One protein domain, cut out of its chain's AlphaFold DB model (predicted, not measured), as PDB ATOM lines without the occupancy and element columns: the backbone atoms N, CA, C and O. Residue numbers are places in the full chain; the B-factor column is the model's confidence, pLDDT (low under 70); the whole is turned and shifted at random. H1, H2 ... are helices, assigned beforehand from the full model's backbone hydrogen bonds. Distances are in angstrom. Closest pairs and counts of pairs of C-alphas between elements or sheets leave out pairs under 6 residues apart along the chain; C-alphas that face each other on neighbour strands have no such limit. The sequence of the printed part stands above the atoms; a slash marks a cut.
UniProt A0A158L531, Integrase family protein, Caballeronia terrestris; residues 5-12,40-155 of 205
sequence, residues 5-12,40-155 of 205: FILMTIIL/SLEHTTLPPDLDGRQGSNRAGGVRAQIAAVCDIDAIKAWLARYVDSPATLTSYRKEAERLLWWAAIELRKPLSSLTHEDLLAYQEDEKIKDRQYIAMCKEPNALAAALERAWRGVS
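AT A GLANCE: This is residues 5 to 12 and 40 to 155 of the 205 residues of the protein "Integrase family protein" of Caballeronia terrestris (UniProt A0A158L531). Long helix H3 runs through the middle, with H2 folded back on its first part and H6 packed on its other end. The printed part has 124 residues with six named helices, H1 to H6: all helix. It is compact, radius of gyration of the C-alphas 14.2 A, spans 42 by 35 by 28 A.

HOW THE PARTS SIT: H1, residues 5 to 11, H4, 116 to 124, and H5, 131 to 136, are near H3, 86 to 107. H2, residues 71 to 82, touches H3 with its residues 88 to 96 alone, a hairpin, closest C-alphas 82 and 89 at 5.3 A. H6, residues 142 to 154, touches H3 residues 101 to 105 alone, closest C-alphas 105 and 147 at 6.3 A. Every O i to N i+4 pair is within hydrogen-bond range but in H1, 2 of 3, and H2, 6 of 8.

IN THESE COORDINATES: H1 begins at C-alpha 5 (40.578, 42.125, -17.252); H6 ends at C-alpha 154 (34.991, 32.186, -50.586).

THE WHOLE: Residues 13 to 39 are cut out, C-alphas 12 and 40 being 24.7 A apart; residues 5 to 12 have pLDDT under 70.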
ATOM      1  N   PHE A   5      40.987  43.178 -18.180       37.50
ATOM      2  CA  PHE A   5      40.578  42.125 -17.252       37.50
ATOM      3  C   PHE A   5      39.669  41.048 -17.870       37.50
ATOM      4  O   PHE A   5      39.824  39.883 -17.512       37.50
ATOM      5  N   ILE A   6      38.761  41.366 -18.801       45.72
ATOM      6  CA  ILE A   6      37.802  40.377 -19.345       45.72
ATOM      7  C   ILE A   6      38.507  39.362 -20.265       45.72
ATOM      8  O   ILE A   6      38.328  38.155 -20.107       45.72
ATOM      9  N   LEU A   7      39.393  39.837 -21.149       44.84
ATOM     10  CA  LEU A   7      40.198  38.996 -22.055       44.84
ATOM     11  C   LEU A   7      41.207  38.110 -21.306       44.84
ATOM     12  O   LEU A   7      41.436  36.967 -21.691       44.84
ATOM     13  N   MET A   8      41.775  38.604 -20.202       40.97
ATOM     14  CA  MET A   8      42.730  37.845 -19.383       40.97
ATOM     15  C   MET A   8      42.056  36.824 -18.451       40.97
ATOM     16  O   MET A   8      42.666  35.810 -18.108       40.97
ATOM     17  N   THR A   9      40.804  37.058 -18.044       45.28
ATOM     18  CA  THR A   9      40.084  36.173 -17.108       45.28
ATOM     19  C   THR A   9      39.497  34.946 -17.809       45.28
ATOM     20  O   THR A   9      39.501  33.862 -17.230       45.28
ATOM     21  N   ILE A  10      39.047  35.086 -19.061       44.19
ATOM     22  CA  ILE A  10      38.543  33.957 -19.860       44.19
ATOM     23  C   ILE A  10      39.700  33.069 -20.355       44.19
ATOM     24  O   ILE A  10      39.546  31.851 -20.398       44.19
ATOM     25  N   ILE A  11      40.863  33.653 -20.691       46.12
ATOM     26  CA  ILE A  11      41.906  32.949 -21.466       46.12
ATOM     27  C   ILE A  11      43.189  32.634 -20.672       46.12
ATOM     28  O   ILE A  11      43.910  31.720 -21.063       46.12
ATOM     29  N   LEU A  12      43.497  33.321 -19.557       38.25
ATOM     30  CA  LEU A  12      44.839  33.213 -18.946       38.25
ATOM     31  C   LEU A  12      44.931  32.833 -17.458       38.25
ATOM     32  O   LEU A  12      46.018  32.416 -17.053       38.25
ATOM     33  N   SER A  40      21.769  34.577 -27.684       60.03
ATOM     34  CA  SER A  40      21.699  33.118 -27.692       60.03
ATOM     35  C   SER A  40      23.067  32.420 -27.490       60.03
ATOM     36  O   SER A  40      23.502  31.697 -28.384       60.03
ATOM     37  N   LEU A  41      23.747  32.469 -26.338       60.75
ATOM     38  CA  LEU A  41      24.713  31.377 -26.056       60.75
ATOM     39  C   LEU A  41      23.994  30.006 -26.014       60.75
ATOM     40  O   LEU A  41      24.591  28.954 -26.224       60.75
ATOM     41  N   GLU A  42      22.682  30.024 -25.767       68.62
ATOM     42  CA  GLU A  42      21.811  28.844 -25.729       68.62
ATOM     43  C   GLU A  42      21.423  28.319 -27.119       68.62
ATOM     44  O   GLU A  42      21.231  27.117 -27.265       68.62
ATOM     45  N   HIS A  43      21.390  29.182 -28.142       67.50
ATOM     46  CA  HIS A  43      21.078  28.803 -29.531       67.50
ATOM     47  C   HIS A  43      22.264  28.973 -30.491       67.50
ATOM     48  O   HIS A  43      22.114  28.814 -31.698       67.50
ATOM     49  N   THR A  44      23.460  29.293 -29.990       74.81
ATOM     50  CA  THR A  44      24.660  29.320 -30.831       74.81
ATOM     51  C   THR A  44      25.095  27.891 -31.114       74.81
ATOM     52  O   THR A  44      25.423  27.141 -30.199       74.81
ATOM     53  N   THR A  45      25.138  27.532 -32.395       76.19
ATOM     54  CA  THR A  45      25.710  26.266 -32.855       76.19
ATOM     55  C   THR A  45      26.946  26.564 -33.688       76.19
ATOM     56  O   THR A  45      26.895  27.370 -34.618       76.19
ATOM     57  N   LEU A  46      28.058  25.921 -33.340       78.00
ATOM     58  CA  LEU A  46      29.310  26.004 -34.081       78.00
ATOM     59  C   LEU A  46      29.535  24.712 -34.875       78.00
ATOM     60  O   LEU A  46      29.223  23.631 -34.370       78.00
ATOM     61  N   PRO A  47      30.095  24.802 -36.092       78.12
ATOM     62  CA  PRO A  47      30.610  23.640 -36.802       78.12
ATOM     63  C   PRO A  47      31.635  22.858 -35.956       78.12
ATOM     64  O   PRO A  47      32.369  23.484 -35.186       78.12
ATOM     65  N   PRO A  48      31.752  21.522 -36.106       78.19
ATOM     66  CA  PRO A  48      32.684  20.711 -35.313       78.19
ATOM     67  C   PRO A  48      34.164  21.125 -35.413       78.19
ATOM     68  O   PRO A  48      34.943  20.842 -34.511       78.19
ATOM     69  N   ASP A  49      34.577  21.796 -36.492       78.44
ATOM     70  CA  ASP A  49      35.928  22.353 -36.662       78.44
ATOM     71  C   ASP A  49      36.177  23.620 -35.824       78.44
ATOM     72  O   ASP A  49      37.329  23.972 -35.567       78.44
ATOM     73  N   LEU A  50      35.113  24.291 -35.376       81.00
ATOM     74  CA  LEU A  50      35.167  25.527 -34.591       81.00
ATOM     75  C   LEU A  50      34.582  25.414 -33.185       81.00
ATOM     76  O   LEU A  50      34.732  26.346 -32.398       81.00
ATOM     77  N   ASP A  51      33.903  24.316 -32.855       79.88
ATOM     78  CA  ASP A  51      33.293  24.125 -31.535       79.88
ATOM     79  C   ASP A  51      34.335  24.026 -30.407       79.88
ATOM     80  O   ASP A  51      34.014  24.146 -29.222       79.88
ATOM     81  N   GLY A  52      35.595  23.825 -30.792       81.81
ATOM     82  CA  GLY A  52      36.750  23.824 -29.926       81.81
ATOM     83  C   GLY A  52      36.993  22.529 -29.190       81.81
ATOM     84  O   GLY A  52      37.958  22.491 -28.442       81.81
ATOM     85  N   ARG A  53      36.240  21.445 -29.414       81.38
ATOM     86  CA  ARG A  53      36.471  20.133 -28.762       81.38
ATOM     87  C   ARG A  53      37.916  19.636 -28.869       81.38
ATOM     88  O   ARG A  53      38.394  18.959 -27.965       81.38
ATOM     89  N   GLN A  54      38.602  19.992 -29.955       78.81
ATOM     90  CA  GLN A  54      40.002  19.648 -30.238       78.81
ATOM     91  C   GLN A  54      40.952  20.858 -30.151       78.81
ATOM     92  O   GLN A  54      42.007  20.873 -30.786       78.81
ATOM     93  N   GLY A  55      40.571  21.908 -29.420       77.31
ATOM     94  CA  GLY A  55      41.361  23.131 -29.309       77.31
ATOM     95  C   GLY A  55      42.713  22.918 -28.631       77.31
ATOM     96  O   GLY A  55      42.829  22.147 -27.675       77.31
ATOM     97  N   SER A  56      43.742  23.627 -29.100       73.06
ATOM     98  CA  SER A  56      45.131  23.421 -28.665       73.06
ATOM     99  C   SER A  56      45.386  23.788 -27.203       73.06
ATOM    100  O   SER A  56      46.321  23.264 -26.605       73.06
ATOM    101  N   ASN A  57      44.565  24.668 -26.625       71.50
ATOM    102  CA  ASN A  57      44.697  25.128 -25.242       71.50
ATOM    103  C   ASN A  57      43.762  24.381 -24.279       71.50
ATOM    104  O   ASN A  57      43.588  24.800 -23.132       71.50
ATOM    105  N   ARG A  58      43.131  23.282 -24.717       72.81
ATOM    106  CA  ARG A  58      42.431  22.385 -23.791       72.81
ATOM    107  C   ARG A  58      43.432  21.663 -22.900       72.81
ATOM    108  O   ARG A  58      44.589  21.489 -23.269       72.81
ATOM    109  N   ALA A  59      42.971  21.225 -21.729       63.44
ATOM    110  CA  ALA A  59      43.765  20.436 -20.789       63.44
ATOM    111  C   ALA A  59      44.072  19.043 -21.383       63.44
ATOM    112  O   ALA A  59      43.451  18.041 -21.038       63.44
ATOM    113  N   GLY A  60      44.996  18.987 -22.341       57.38
ATOM    114  CA  GLY A  60      45.505  17.756 -22.922       57.38
ATOM    115  C   GLY A  60      46.458  17.093 -21.936       57.38
ATOM    116  O   GLY A  60      47.522  17.631 -21.645       57.38
ATOM    117  N   GLY A  61      46.069  15.937 -21.401       56.56
ATOM    118  CA  GLY A  61      46.922  15.148 -20.504       56.56
ATOM    119  C   GLY A  61      46.972  15.623 -19.050       56.56
ATOM    120  O   GLY A  61      47.724  15.047 -18.267       56.56
ATOM    121  N   VAL A  62      46.163  16.614 -18.654       61.03
ATOM    122  CA  VAL A  62      46.006  16.997 -17.242       61.03
ATOM    123  C   VAL A  62      44.533  17.089 -16.852       61.03
ATOM    124  O   VAL A  62      43.667  17.314 -17.693       61.03
ATOM    125  N   ARG A  63      44.227  16.838 -15.573       63.53
ATOM    126  CA  ARG A  63      42.852  16.748 -15.058       63.53
ATOM    127  C   ARG A  63      42.081  18.031 -15.371       63.53
ATOM    128  O   ARG A  63      42.458  19.077 -14.884       63.53
ATOM    129  N   ALA A  64      40.977  17.969 -16.108       64.06
ATOM    130  CA  ALA A  64      40.164  19.157 -16.372       64.06
ATOM    131  C   ALA A  64      39.538  19.726 -15.074       64.06
ATOM    132  O   ALA A  64      39.030  18.973 -14.242       64.06
ATOM    133  N   GLN A  65      39.562  21.056 -14.901       65.75
ATOM    134  CA  GLN A  65      38.923  21.749 -13.759       65.75
ATOM    135  C   GLN A  65      37.415  21.931 -13.932       65.75
ATOM    136  O   GLN A  65      36.704  22.158 -12.958       65.75
ATOM    137  N   ILE A  66      36.940  21.858 -15.172       69.19
ATOM    138  CA  ILE A  66      35.536  22.000 -15.542       69.19
ATOM    139  C   ILE A  66      35.173  20.878 -16.515       69.19
ATOM    140  O   ILE A  66      36.007  20.461 -17.314       69.19
ATOM    141  N   ALA A  67      33.926  20.413 -16.474       74.69
ATOM    142  CA  ALA A  67      33.420  19.348 -17.347       74.69
ATOM    143  C   ALA A  67      33.081  19.829 -18.778       74.69
ATOM    144  O   ALA A  67      32.345  19.164 -19.500       74.69
ATOM    145  N   ALA A  68      33.577  21.001 -19.185       77.94
ATOM    146  CA  ALA A  68      33.258  21.607 -20.472       77.94
ATOM    147  C   ALA A  68      33.895  20.832 -21.633       77.94
ATOM    148  O   ALA A  68      35.122  20.742 -21.727       77.94
ATOM    149  N   VAL A  69      33.072  20.338 -22.559       81.56
ATOM    150  CA  VAL A  69      33.544  19.546 -23.706       81.56
ATOM    151  C   VAL A  69      33.747  20.388 -24.964       81.56
ATOM    152  O   VAL A  69      34.602  20.045 -25.772       81.56
ATOM    153  N   CYS A  70      33.054  21.520 -25.103       82.31
ATOM    154  CA  CYS A  70      33.250  22.497 -26.181       82.31
ATOM    155  C   CYS A  70      33.441  23.927 -25.635       82.31
ATOM    156  O   CYS A  70      33.457  24.141 -24.418       82.31
ATOM    157  N   ASP A  71      33.723  24.897 -26.502       84.88
ATOM    158  CA  ASP A  71      34.049  26.272 -26.092       84.88
ATOM    159  C   ASP A  71      32.833  26.985 -25.502       84.88
ATOM    160  O   ASP A  71      32.946  27.707 -24.512       84.88
ATOM    161  N   ILE A  72      31.648  26.703 -26.044       85.50
ATOM    162  CA  ILE A  72      30.376  27.206 -25.521       85.50
ATOM    163  C   ILE A  72      30.150  26.706 -24.089       85.50
ATOM    164  O   ILE A  72      29.789  27.498 -23.219       85.50
ATOM    165  N   ASP A  73      30.422  25.428 -23.809       80.94
ATOM    166  CA  ASP A  73      30.294  24.879 -22.452       80.94
ATOM    167  C   ASP A  73      31.272  25.540 -21.480       80.94
ATOM    168  O   ASP A  73      30.930  25.794 -20.324       80.94
ATOM    169  N   ALA A  74      32.485  25.856 -21.945       81.69
ATOM    170  CA  ALA A  74      33.491  26.532 -21.134       81.69
ATOM    171  C   ALA A  74      33.049  27.959 -20.779       81.69
ATOM    172  O   ALA A  74      33.152  28.363 -19.617       81.69
ATOM    173  N   ILE A  75      32.483  28.691 -21.745       84.62
ATOM    174  CA  ILE A  75      31.899  30.020 -21.514       84.62
ATOM    175  C   ILE A  75      30.729  29.921 -20.528       84.62
ATOM    176  O   ILE A  75      30.678  30.696 -19.574       84.62
ATOM    177  N   LYS A  76      29.812  28.958 -20.701       84.31
ATOM    178  CA  LYS A  76      28.676  28.746 -19.781       84.31
ATOM    179  C   LYS A  76      29.149  28.469 -18.353       84.31
ATOM    180  O   LYS A  76      28.679  29.116 -17.416       84.31
ATOM    181  N   ALA A  77      30.118  27.569 -18.186       81.38
ATOM    182  CA  ALA A  77      30.694  27.240 -16.884       81.38
ATOM    183  C   ALA A  77      31.380  28.451 -16.227       81.38
ATOM    184  O   ALA A  77      31.265  28.652 -15.018       81.38
ATOM    185  N   TRP A  78      32.066  29.287 -17.011       83.25
ATOM    186  CA  TRP A  78      32.667  30.526 -16.515       83.25
ATOM    187  C   TRP A  78      31.611  31.562 -16.100       83.25
ATOM    188  O   TRP A  78      31.706  32.129 -15.009       83.25
ATOM    189  N   LEU A  79      30.576  31.768 -16.921       84.44
ATOM    190  CA  LEU A  79      29.492  32.719 -16.653       84.44
ATOM    191  C   LEU A  79      28.662  32.346 -15.417       84.44
ATOM    192  O   LEU A  79      28.224  33.243 -14.699       84.44
ATOM    193  N   ALA A  80      28.498  31.054 -15.116       84.00
ATOM    194  CA  ALA A  80      27.767  30.582 -13.936       84.00
ATOM    195  C   ALA A  80      28.305  31.159 -12.608       84.00
ATOM    196  O   ALA A  80      27.563  31.282 -11.639       84.00
ATOM    197  N   ARG A  81      29.573  31.596 -12.570       81.88
ATOM    198  CA  ARG A  81      30.200  32.240 -11.401       81.88
ATOM    199  C   ARG A  81      29.643  33.626 -11.078       81.88
ATOM    200  O   ARG A  81      29.911  34.146 -10.000       81.88
ATOM    201  N   TYR A  82      28.933  34.239 -12.019       82.00
ATOM    202  CA  TYR A  82      28.437  35.611 -11.925       82.00
ATOM    203  C   TYR A  82      26.909  35.676 -11.888       82.00
ATOM    204  O   TYR A  82      26.350  36.753 -12.081       82.00
ATOM    205  N   VAL A  83      26.231  34.549 -11.643       84.75
ATOM    206  CA  VAL A  83      24.761  34.471 -11.578       84.75
ATOM    207  C   VAL A  83      24.161  35.483 -10.592       84.75
ATOM    208  O   VAL A  83      23.159  36.117 -10.912       84.75
ATOM    209  N   ASP A  84      24.846  35.743  -9.476       85.81
ATOM    210  CA  ASP A  84      24.417  36.698  -8.442       85.81
ATOM    211  C   ASP A  84      24.706  38.170  -8.795       85.81
ATOM    212  O   ASP A  84      24.389  39.083  -8.035       85.81
ATOM    213  N   SER A  85      25.320  38.436  -9.952       83.81
ATOM    214  CA  SER A  85      25.626  39.785 -10.434       83.81
ATOM    215  C   SER A  85      25.078  39.989 -11.852       83.81
ATOM    216  O   SER A  85      25.838  39.943 -12.824       83.81
ATOM    217  N   PRO A  86      23.766  40.256 -12.012       85.12
ATOM    218  CA  PRO A  86      23.107  40.274 -13.321       85.12
ATOM    219  C   PRO A  86      23.718  41.261 -14.329       85.12
ATOM    220  O   PRO A  86      23.838  40.951 -15.518       85.12
ATOM    221  N   ALA A  87      24.148  42.439 -13.862       79.00
ATOM    222  CA  ALA A  87      24.800  43.447 -14.700       79.00
ATOM    223  C   ALA A  87      26.176  42.975 -15.206       79.00
ATOM    224  O   ALA A  87      26.482  43.093 -16.399       79.00
ATOM    225  N   THR A  88      26.978  42.378 -14.319       77.19
ATOM    226  CA  THR A  88      28.279  41.782 -14.655       77.19
ATOM    227  C   THR A  88      28.107  40.603 -15.600       77.19
ATOM    228  O   THR A  88      28.739  40.572 -16.650       77.19
ATOM    229  N   LEU A  89      27.193  39.680 -15.287       80.88
ATOM    230  CA  LEU A  89      26.875  38.513 -16.108       80.88
ATOM    231  C   LEU A  89      26.486  38.915 -17.530       80.88
ATOM    232  O   LEU A  89      26.992  38.359 -18.500       80.88
ATOM    233  N   THR A  90      25.598  39.900 -17.659       80.19
ATOM    234  CA  THR A  90      25.154  40.407 -18.961       80.19
ATOM    235  C   THR A  90      26.305  41.030 -19.742       80.19
ATOM    236  O   THR A  90      26.414  40.809 -20.947       80.19
ATOM    237  N   SER A  91      27.171  41.789 -19.074       77.38
ATOM    238  CA  SER A  91      28.336  42.407 -19.715       77.38
ATOM    239  C   SER A  91      29.345  41.350 -20.166       77.38
ATOM    240  O   SER A  91      29.792  41.365 -21.307       77.38
ATOM    241  N   TYR A  92      29.640  40.374 -19.309       80.25
ATOM    242  CA  TYR A  92      30.580  39.292 -19.593       80.25
ATOM    243  C   TYR A  92      30.079  38.347 -20.676       80.25
ATOM    244  O   TYR A  92      30.862  37.952 -21.536       80.25
ATOM    245  N   ARG A  93      28.778  38.039 -20.693       83.50
ATOM    246  CA  ARG A  93      28.161  37.268 -21.776       83.50
ATOM    247  C   ARG A  93      28.361  37.965 -23.119       83.50
ATOM    248  O   ARG A  93      28.865  37.339 -24.042       83.50
ATOM    249  N   LYS A  94      28.054  39.265 -23.199       78.50
ATOM    250  CA  LYS A  94      28.213  40.056 -24.431       78.50
ATOM    251  C   LYS A  94      29.651  40.055 -24.949       78.50
ATOM    252  O   LYS A  94      29.863  39.933 -26.150       78.50
ATOM    253  N   GLU A  95      30.634  40.213 -24.064       83.19
ATOM    254  CA  GLU A  95      32.046  40.211 -24.468       83.19
ATOM    255  C   GLU A  95      32.532  38.813 -24.876       83.19
ATOM    256  O   GLU A  95      33.246  38.684 -25.869       83.19
ATOM    257  N   ALA A  96      32.109  37.759 -24.170       84.06
ATOM    258  CA  ALA A  96      32.449  36.383 -24.526       84.06
ATOM    259  C   ALA A  96      31.846  35.972 -25.878       84.06
ATOM    260  O   ALA A  96      32.534  35.368 -26.699       84.06
ATOM    261  N   GLU A  97      30.587  36.334 -26.132       84.94
ATOM    262  CA  GLU A  97      29.918  36.102 -27.416       84.94
ATOM    263  C   GLU A  97      30.629  36.842 -28.552       84.94
ATOM    264  O   GLU A  97      30.916  36.235 -29.581       84.94
ATOM    265  N   ARG A  98      30.990  38.119 -28.353       85.56
ATOM    266  CA  ARG A  98      31.720  38.902 -29.363       85.56
ATOM    267  C   ARG A  98      33.065  38.270 -29.715       85.56
ATOM    268  O   ARG A  98      33.404  38.176 -30.892       85.56
ATOM    269  N   LEU A  99      33.817  37.818 -28.712       85.06
ATOM    270  CA  LEU A  99      35.108  37.170 -28.930       85.06
ATOM    271  C   LEU A  99      34.960  35.821 -29.645       85.06
ATOM    272  O   LEU A  99      35.715  35.539 -30.575       85.06
ATOM    273  N   LEU A 100      33.973  35.009 -29.249       85.44
ATOM    274  CA  LEU A 100      33.660  33.735 -29.905       85.44
ATOM    275  C   LEU A 100      33.327  33.945 -31.389       85.44
ATOM    276  O   LEU A 100      33.844  33.237 -32.253       85.44
ATOM    277  N   TRP A 101      32.501  34.949 -31.681       86.94
ATOM    278  CA  TRP A 101      32.147  35.348 -33.039       86.94
ATOM    279  C   TRP A 101      33.355  35.789 -33.858       86.94
ATOM    280  O   TRP A 101      33.553  35.304 -34.971       86.94
ATOM    281  N   TRP A 102      34.181  36.676 -33.307       87.25
ATOM    282  CA  TRP A 102      35.372  37.174 -33.987       87.25
ATOM    283  C   TRP A 102      36.353  36.047 -34.313       87.25
ATOM    284  O   TRP A 102      36.790  35.921 -35.456       87.25
ATOM    285  N   ALA A 103      36.619  35.158 -33.353       85.44
ATOM    286  CA  ALA A 103      37.486  34.000 -33.560       85.44
ATOM    287  C   ALA A 103      36.965  33.082 -34.683       85.44
ATOM    288  O   ALA A 103      37.722  32.667 -35.566       85.44
ATOM    289  N   ALA A 104      35.658  32.811 -34.684       83.94
ATOM    290  CA  ALA A 104      35.021  31.929 -35.652       83.94
ATOM    291  C   ALA A 104      34.956  32.526 -37.070       83.94
ATOM    292  O   ALA A 104      35.144  31.791 -38.042       83.94
ATOM    293  N   ILE A 105      34.695  33.831 -37.200       81.12
ATOM    294  CA  ILE A 105      34.498  34.507 -38.493       81.12
ATOM    295  C   ILE A 105      35.816  35.010 -39.080       81.12
ATOM    296  O   ILE A 105      36.120  34.711 -40.235       81.12
ATOM    297  N   GLU A 106      36.600  35.754 -38.304       84.19
ATOM    298  CA  GLU A 106      37.786  36.456 -38.809       84.19
ATOM    299  C   GLU A 106      39.011  35.535 -38.840       84.19
ATOM    300  O   GLU A 106      39.786  35.564 -39.797       84.19
ATOM    301  N   LEU A 107      39.168  34.664 -37.834       83.50
ATOM    302  CA  LEU A 107      40.305  33.738 -37.764       83.50
ATOM    303  C   LEU A 107      39.985  32.313 -38.216       83.50
ATOM    304  O   LEU A 107      40.918  31.551 -38.474       83.50
ATOM    305  N   ARG A 108      38.699  31.935 -38.304       84.44
ATOM    306  CA  ARG A 108      38.261  30.541 -38.521       84.44
ATOM    307  C   ARG A 108      38.931  29.582 -37.525       84.44
ATOM    308  O   ARG A 108      39.334  28.478 -37.887       84.44
ATOM    309  N   LYS A 109      39.071  30.023 -36.272       82.69
ATOM    310  CA  LYS A 109      39.669  29.255 -35.175       82.69
ATOM    311  C   LYS A 109      38.650  29.066 -34.050       82.69
ATOM    312  O   LYS A 109      37.890  29.995 -33.773       82.69
ATOM    313  N   PRO A 110      38.654  27.911 -33.364       85.62
ATOM    314  CA  PRO A 110      37.947  27.793 -32.099       85.62
ATOM    315  C   PRO A 110      38.569  28.727 -31.052       85.62
ATOM    316  O   PRO A 110      39.773  29.008 -31.087       85.62
ATOM    317  N   LEU A 111      37.760  29.169 -30.088       85.12
ATOM    318  CA  LEU A 111      38.193  30.028 -28.983       85.12
ATOM    319  C   LEU A 111      39.321  29.363 -28.179       85.12
ATOM    320  O   LEU A 111      40.292  30.011 -27.790       85.12
ATOM    321  N   SER A 112      39.232  28.046 -27.992       82.50
ATOM    322  CA  SER A 112      40.246  27.230 -27.311       82.50
ATOM    323  C   SER A 112      41.559  27.044 -28.081       82.50
ATOM    324  O   SER A 112      42.467  26.401 -27.556       82.50
ATOM    325  N   SER A 113      41.705  27.613 -29.278       83.12
ATOM    326  CA  SER A 113      42.977  27.649 -30.019       83.12
ATOM    327  C   SER A 113      43.517  29.067 -30.226       83.12
ATOM    328  O   SER A 113      44.471  29.244 -30.987       83.12
ATOM    329  N   LEU A 114      42.927  30.086 -29.591       81.25
ATOM    330  CA  LEU A 114      43.458  31.446 -29.677       81.25
ATOM    331  C   LEU A 114      44.814  31.559 -28.974       81.25
ATOM    332  O   LEU A 114      45.011  31.074 -27.859       81.25
ATOM    333  N   THR A 115      45.743  32.231 -29.640       81.81
ATOM    334  CA  THR A 115      47.068  32.586 -29.118       81.81
ATOM    335  C   THR A 115      47.064  33.991 -28.519       81.81
ATOM    336  O   THR A 115      46.088  34.730 -28.651       81.81
ATOM    337  N   HIS A 116      48.155  34.387 -27.862       76.81
ATOM    338  CA  HIS A 116      48.284  35.748 -27.337       76.81
ATOM    339  C   HIS A 116      48.199  36.796 -28.457       76.81
ATOM    340  O   HIS A 116      47.520  37.811 -28.318       76.81
ATOM    341  N   GLU A 117      48.831  36.511 -29.589       82.38
ATOM    342  CA  GLU A 117      48.861  37.339 -30.787       82.38
ATOM    343  C   GLU A 117      47.465  37.494 -31.396       82.38
ATOM    344  O   GLU A 117      47.096  38.587 -31.823       82.38
ATOM    345  N   ASP A 118      46.662  36.426 -31.376       82.56
ATOM    346  CA  ASP A 118      45.263  36.497 -31.801       82.56
ATOM    347  C   ASP A 118      44.459  37.452 -30.890       82.56
ATOM    348  O   ASP A 118      43.614  38.201 -31.373       82.56
ATOM    349  N   LEU A 119      44.733  37.495 -29.581       80.81
ATOM    350  CA  LEU A 119      44.044  38.426 -28.672       80.81
ATOM    351  C   LEU A 119      44.457  39.883 -28.870       80.81
ATOM    352  O   LEU A 119      43.623  40.773 -28.698       80.81
ATOM    353  N   LEU A 120      45.714  40.137 -29.234       81.25
ATOM    354  CA  LEU A 120      46.153  41.479 -29.621       81.25
ATOM    355  C   LEU A 120      45.436  41.922 -30.902       81.25
ATOM    356  O   LEU A 120      44.888  43.021 -30.946       81.25
ATOM    357  N   ALA A 121      45.341  41.033 -31.895       81.19
ATOM    358  CA  ALA A 121      44.598  41.306 -33.123       81.19
ATOM    359  C   ALA A 121      43.113  41.597 -32.849       81.19
ATOM    360  O   ALA A 121      42.559  42.525 -33.433       81.19
ATOM    361  N   TYR A 122      42.482  40.873 -31.916       81.88
ATOM    362  CA  TYR A 122      41.111  41.163 -31.485       81.88
ATOM    363  C   TYR A 122      40.969  42.583 -30.922       81.88
ATOM    364  O   TYR A 122      40.021  43.283 -31.255       81.88
ATOM    365  N   GLN A 123      41.904  43.032 -30.080       81.31
ATOM    366  CA  GLN A 123      41.845  44.362 -29.460       81.31
ATOM    367  C   GLN A 123      42.024  45.509 -30.462       81.31
ATOM    368  O   GLN A 123      41.443  46.588 -30.287       81.31
ATOM    369  N   GLU A 124      42.847  45.285 -31.484       82.69
ATOM    370  CA  GLU A 124      43.134  46.261 -32.534       82.69
ATOM    371  C   GLU A 124      42.026  46.333 -33.590       82.69
ATOM    372  O   GLU A 124      41.860  47.380 -34.215       82.69
ATOM    373  N   ASP A 125      41.242  45.266 -33.762       81.31
ATOM    374  CA  ASP A 125      40.181  45.209 -34.763       81.31
ATOM    375  C   ASP A 125      39.119  46.298 -34.515       81.31
ATOM    376  O   ASP A 125      38.503  46.412 -33.453       81.31
ATOM    377  N   GLU A 126      38.890  47.156 -35.503       76.19
ATOM    378  CA  GLU A 126      37.897  48.224 -35.388       76.19
ATOM    379  C   GLU A 126      36.468  47.691 -35.531       76.19
ATOM    380  O   GLU A 126      35.543  48.251 -34.936       76.19
ATOM    381  N   LYS A 127      36.273  46.564 -36.230       74.38
ATOM    382  CA  LYS A 127      34.949  45.962 -36.452       74.38
ATOM    383  C   LYS A 127      34.294  45.542 -35.147       74.38
ATOM    384  O   LYS A 127      33.080  45.647 -35.012       74.38
ATOM    385  N   ILE A 128      35.078  45.113 -34.154       75.19
ATOM    386  CA  ILE A 128      34.527  44.686 -32.859       75.19
ATOM    387  C   ILE A 128      33.918  45.856 -32.068       75.19
ATOM    388  O   ILE A 128      33.166  45.633 -31.119       75.19
ATOM    389  N   LYS A 129      34.228  47.100 -32.459       72.88
ATOM    390  CA  LYS A 129      33.662  48.336 -31.898       72.88
ATOM    391  C   LYS A 129      32.435  48.811 -32.685       72.88
ATOM    392  O   LYS A 129      31.693  49.656 -32.185       72.88
ATOM    393  N   ASP A 130      32.200  48.269 -33.882       74.50
ATOM    394  CA  ASP A 130      31.061  48.625 -34.724       74.50
ATOM    395  C   ASP A 130      29.744  48.140 -34.098       74.50
ATOM    396  O   ASP A 130      29.550  46.969 -33.752       74.50
ATOM    397  N   ARG A 131      28.788  49.065 -33.985       68.75
ATOM    398  CA  ARG A 131      27.439  48.806 -33.481       68.75
ATOM    399  C   ARG A 131      26.708  47.754 -34.319       68.75
ATOM    400  O   ARG A 131      25.917  47.003 -33.748       68.75
ATOM    401  N   GLN A 132      26.962  47.687 -35.626       68.69
ATOM    402  CA  GLN A 132      26.365  46.686 -36.515       68.69
ATOM    403  C   GLN A 132      26.905  45.284 -36.223       68.69
ATOM    404  O   GLN A 132      26.123  44.342 -36.096       68.69
ATOM    405  N   TYR A 133      28.217  45.154 -36.016       68.56
ATOM    406  CA  TYR A 133      28.849  43.892 -35.624       68.56
ATOM    407  C   TYR A 133      28.300  43.388 -34.283       68.56
ATOM    408  O   TYR A 133      27.915  42.227 -34.139       68.56
ATOM    409  N   ILE A 134      28.169  44.295 -33.310       70.31
ATOM    410  CA  ILE A 134      27.590  43.998 -31.994       70.31
ATOM    411  C   ILE A 134      26.106  43.620 -32.096       70.31
ATOM    412  O   ILE A 134      25.641  42.787 -31.319       70.31
ATOM    413  N   ALA A 135      25.343  44.242 -32.996       71.81
ATOM    414  CA  ALA A 135      23.940  43.900 -33.217       71.81
ATOM    415  C   ALA A 135      23.803  42.501 -33.827       71.81
ATOM    416  O   ALA A 135      23.031  41.696 -33.320       71.81
ATOM    417  N   MET A 136      24.620  42.184 -34.831       68.38
ATOM    418  CA  MET A 136      24.645  40.870 -35.474       68.38
ATOM    419  C   MET A 136      24.954  39.738 -34.481       68.38
ATOM    420  O   MET A 136      24.336  38.681 -34.557       68.38
ATOM    421  N   CYS A 137      25.834  39.972 -33.498       67.38
ATOM    422  CA  CYS A 137      26.136  38.991 -32.446       67.38
ATOM    423  C   CYS A 137      24.922  38.608 -31.572       67.38
ATOM    424  O   CYS A 137      24.992  37.616 -30.853       67.38
ATOM    425  N   LYS A 138      23.831  39.388 -31.603       67.88
ATOM    426  CA  LYS A 138      22.624  39.171 -30.784       67.88
ATOM    427  C   LYS A 138      21.542  38.363 -31.495       67.88
ATOM    428  O   LYS A 138      20.577  37.951 -30.860       67.88
ATOM    429  N   GLU A 139      21.669  38.171 -32.801       68.25
ATOM    430  CA  GLU A 139      20.646  37.498 -33.588       68.25
ATOM    431  C   GLU A 139      20.742  35.967 -33.402       68.25
ATOM    432  O   GLU A 139      21.843  35.398 -33.471       68.25
ATOM    433  N   PRO A 140      19.619  35.256 -33.168       60.03
ATOM    434  CA  PRO A 140      19.615  33.798 -33.070       60.03
ATOM    435  C   PRO A 140      20.212  33.167 -34.332       60.03
ATOM    436  O   PRO A 140      19.883  33.567 -35.446       60.03
ATOM    437  N   ASN A 141      21.091  32.174 -34.171       65.69
ATOM    438  CA  ASN A 141      21.794  31.492 -35.270       65.69
ATOM    439  C   ASN A 141      22.640  32.385 -36.189       65.69
ATOM    440  O   ASN A 141      23.174  31.888 -37.185       65.69
ATOM    441  N   ALA A 142      22.820  33.671 -35.884       71.25
ATOM    442  CA  ALA A 142      23.501  34.551 -36.819       71.25
ATOM    443  C   ALA A 142      24.968  34.161 -37.024       71.25
ATOM    444  O   ALA A 142      25.505  34.410 -38.099       71.25
ATOM    445  N   LEU A 143      25.589  33.460 -36.065       68.44
ATOM    446  CA  LEU A 143      26.945  32.942 -36.227       68.44
ATOM    447  C   LEU A 143      26.991  31.858 -37.302       68.44
ATOM    448  O   LEU A 143      27.846  31.898 -38.180       68.44
ATOM    449  N   ALA A 144      26.040  30.921 -37.272       70.06
ATOM    450  CA  ALA A 144      25.926  29.875 -38.281       70.06
ATOM    451  C   ALA A 144      25.640  30.474 -39.667       70.06
ATOM    452  O   ALA A 144      26.311  30.123 -40.636       70.06
ATOM    453  N   ALA A 145      24.723  31.444 -39.753       69.19
ATOM    454  CA  ALA A 145      24.414  32.138 -41.003       69.19
ATOM    455  C   ALA A 145      25.610  32.947 -41.542       69.19
ATOM    456  O   ALA A 145      25.884  32.937 -42.743       69.19
ATOM    457  N   ALA A 146      26.352  33.630 -40.665       70.69
ATOM    458  CA  ALA A 146      27.550  34.381 -41.030       70.69
ATOM    459  C   ALA A 146      28.678  33.452 -41.497       70.69
ATOM    460  O   ALA A 146      29.328  33.744 -42.500       70.69
ATOM    461  N   LEU A 147      28.867  32.313 -40.828       65.75
ATOM    462  CA  LEU A 147      29.809  31.272 -41.236       65.75
ATOM    463  C   LEU A 147      29.438  30.676 -42.594       65.75
ATOM    464  O   LEU A 147      30.309  30.521 -43.448       65.75
ATOM    465  N   GLU A 148      28.157  30.401 -42.831       64.62
ATOM    466  CA  GLU A 148      27.674  29.924 -44.125       64.62
ATOM    467  C   GLU A 148      27.889  30.975 -45.226       64.62
ATOM    468  O   GLU A 148      28.377  30.646 -46.308       64.62
ATOM    469  N   ARG A 149      27.600  32.256 -44.958       63.97
ATOM    470  CA  ARG A 149      27.882  33.359 -45.896       63.97
ATOM    471  C   ARG A 149      29.367  33.498 -46.184       63.97
ATOM    472  O   ARG A 149      29.735  33.668 -47.344       63.97
ATOM    473  N   ALA A 150      30.211  33.417 -45.160       63.19
ATOM    474  CA  ALA A 150      31.659  33.464 -45.312       63.19
ATOM    475  C   ALA A 150      32.156  32.277 -46.149       63.19
ATOM    476  O   ALA A 150      32.945  32.466 -47.072       63.19
ATOM    477  N   TRP A 151      31.623  31.075 -45.906       49.31
ATOM    478  CA  TRP A 151      31.922  29.876 -46.688       49.31
ATOM    479  C   TRP A 151      31.499  30.020 -48.157       49.31
ATOM    480  O   TRP A 151      32.297  29.769 -49.058       49.31
ATOM    481  N   ARG A 152      30.276  30.500 -48.418       45.25
ATOM    482  CA  ARG A 152      29.754  30.733 -49.779       45.25
ATOM    483  C   ARG A 152      30.476  31.875 -50.502       45.25
ATOM    484  O   ARG A 152      30.677  31.800 -51.710       45.25
ATOM    485  N   GLY A 153      30.898  32.913 -49.781       49.84
ATOM    486  CA  GLY A 153      31.633  34.060 -50.326       49.84
ATOM    487  C   GLY A 153      33.047  33.711 -50.793       49.84
ATOM    488  O   GLY A 153      33.513  34.257 -51.795       49.84
ATOM    489  N   VAL A 154      33.697  32.739 -50.144       47.22
ATOM    490  CA  VAL A 154      34.991  32.186 -50.586       47.22
ATOM    491  C   VAL A 154      34.879  31.494 -51.954       47.22
ATOM    492  O   VAL A 154      35.860  31.463 -52.693       47.22
ATOM    493  N   SER A 155      33.690  31.021 -52.344       39.00
ATOM    494  CA  SER A 155      33.435  30.452 -53.674       39.00
ATOM    495  C   SER A 155      33.078  31.484 -54.757       39.00
ATOM    496  O   SER A 155      32.970  31.094 -55.914       39.00
TER     497      SER A 155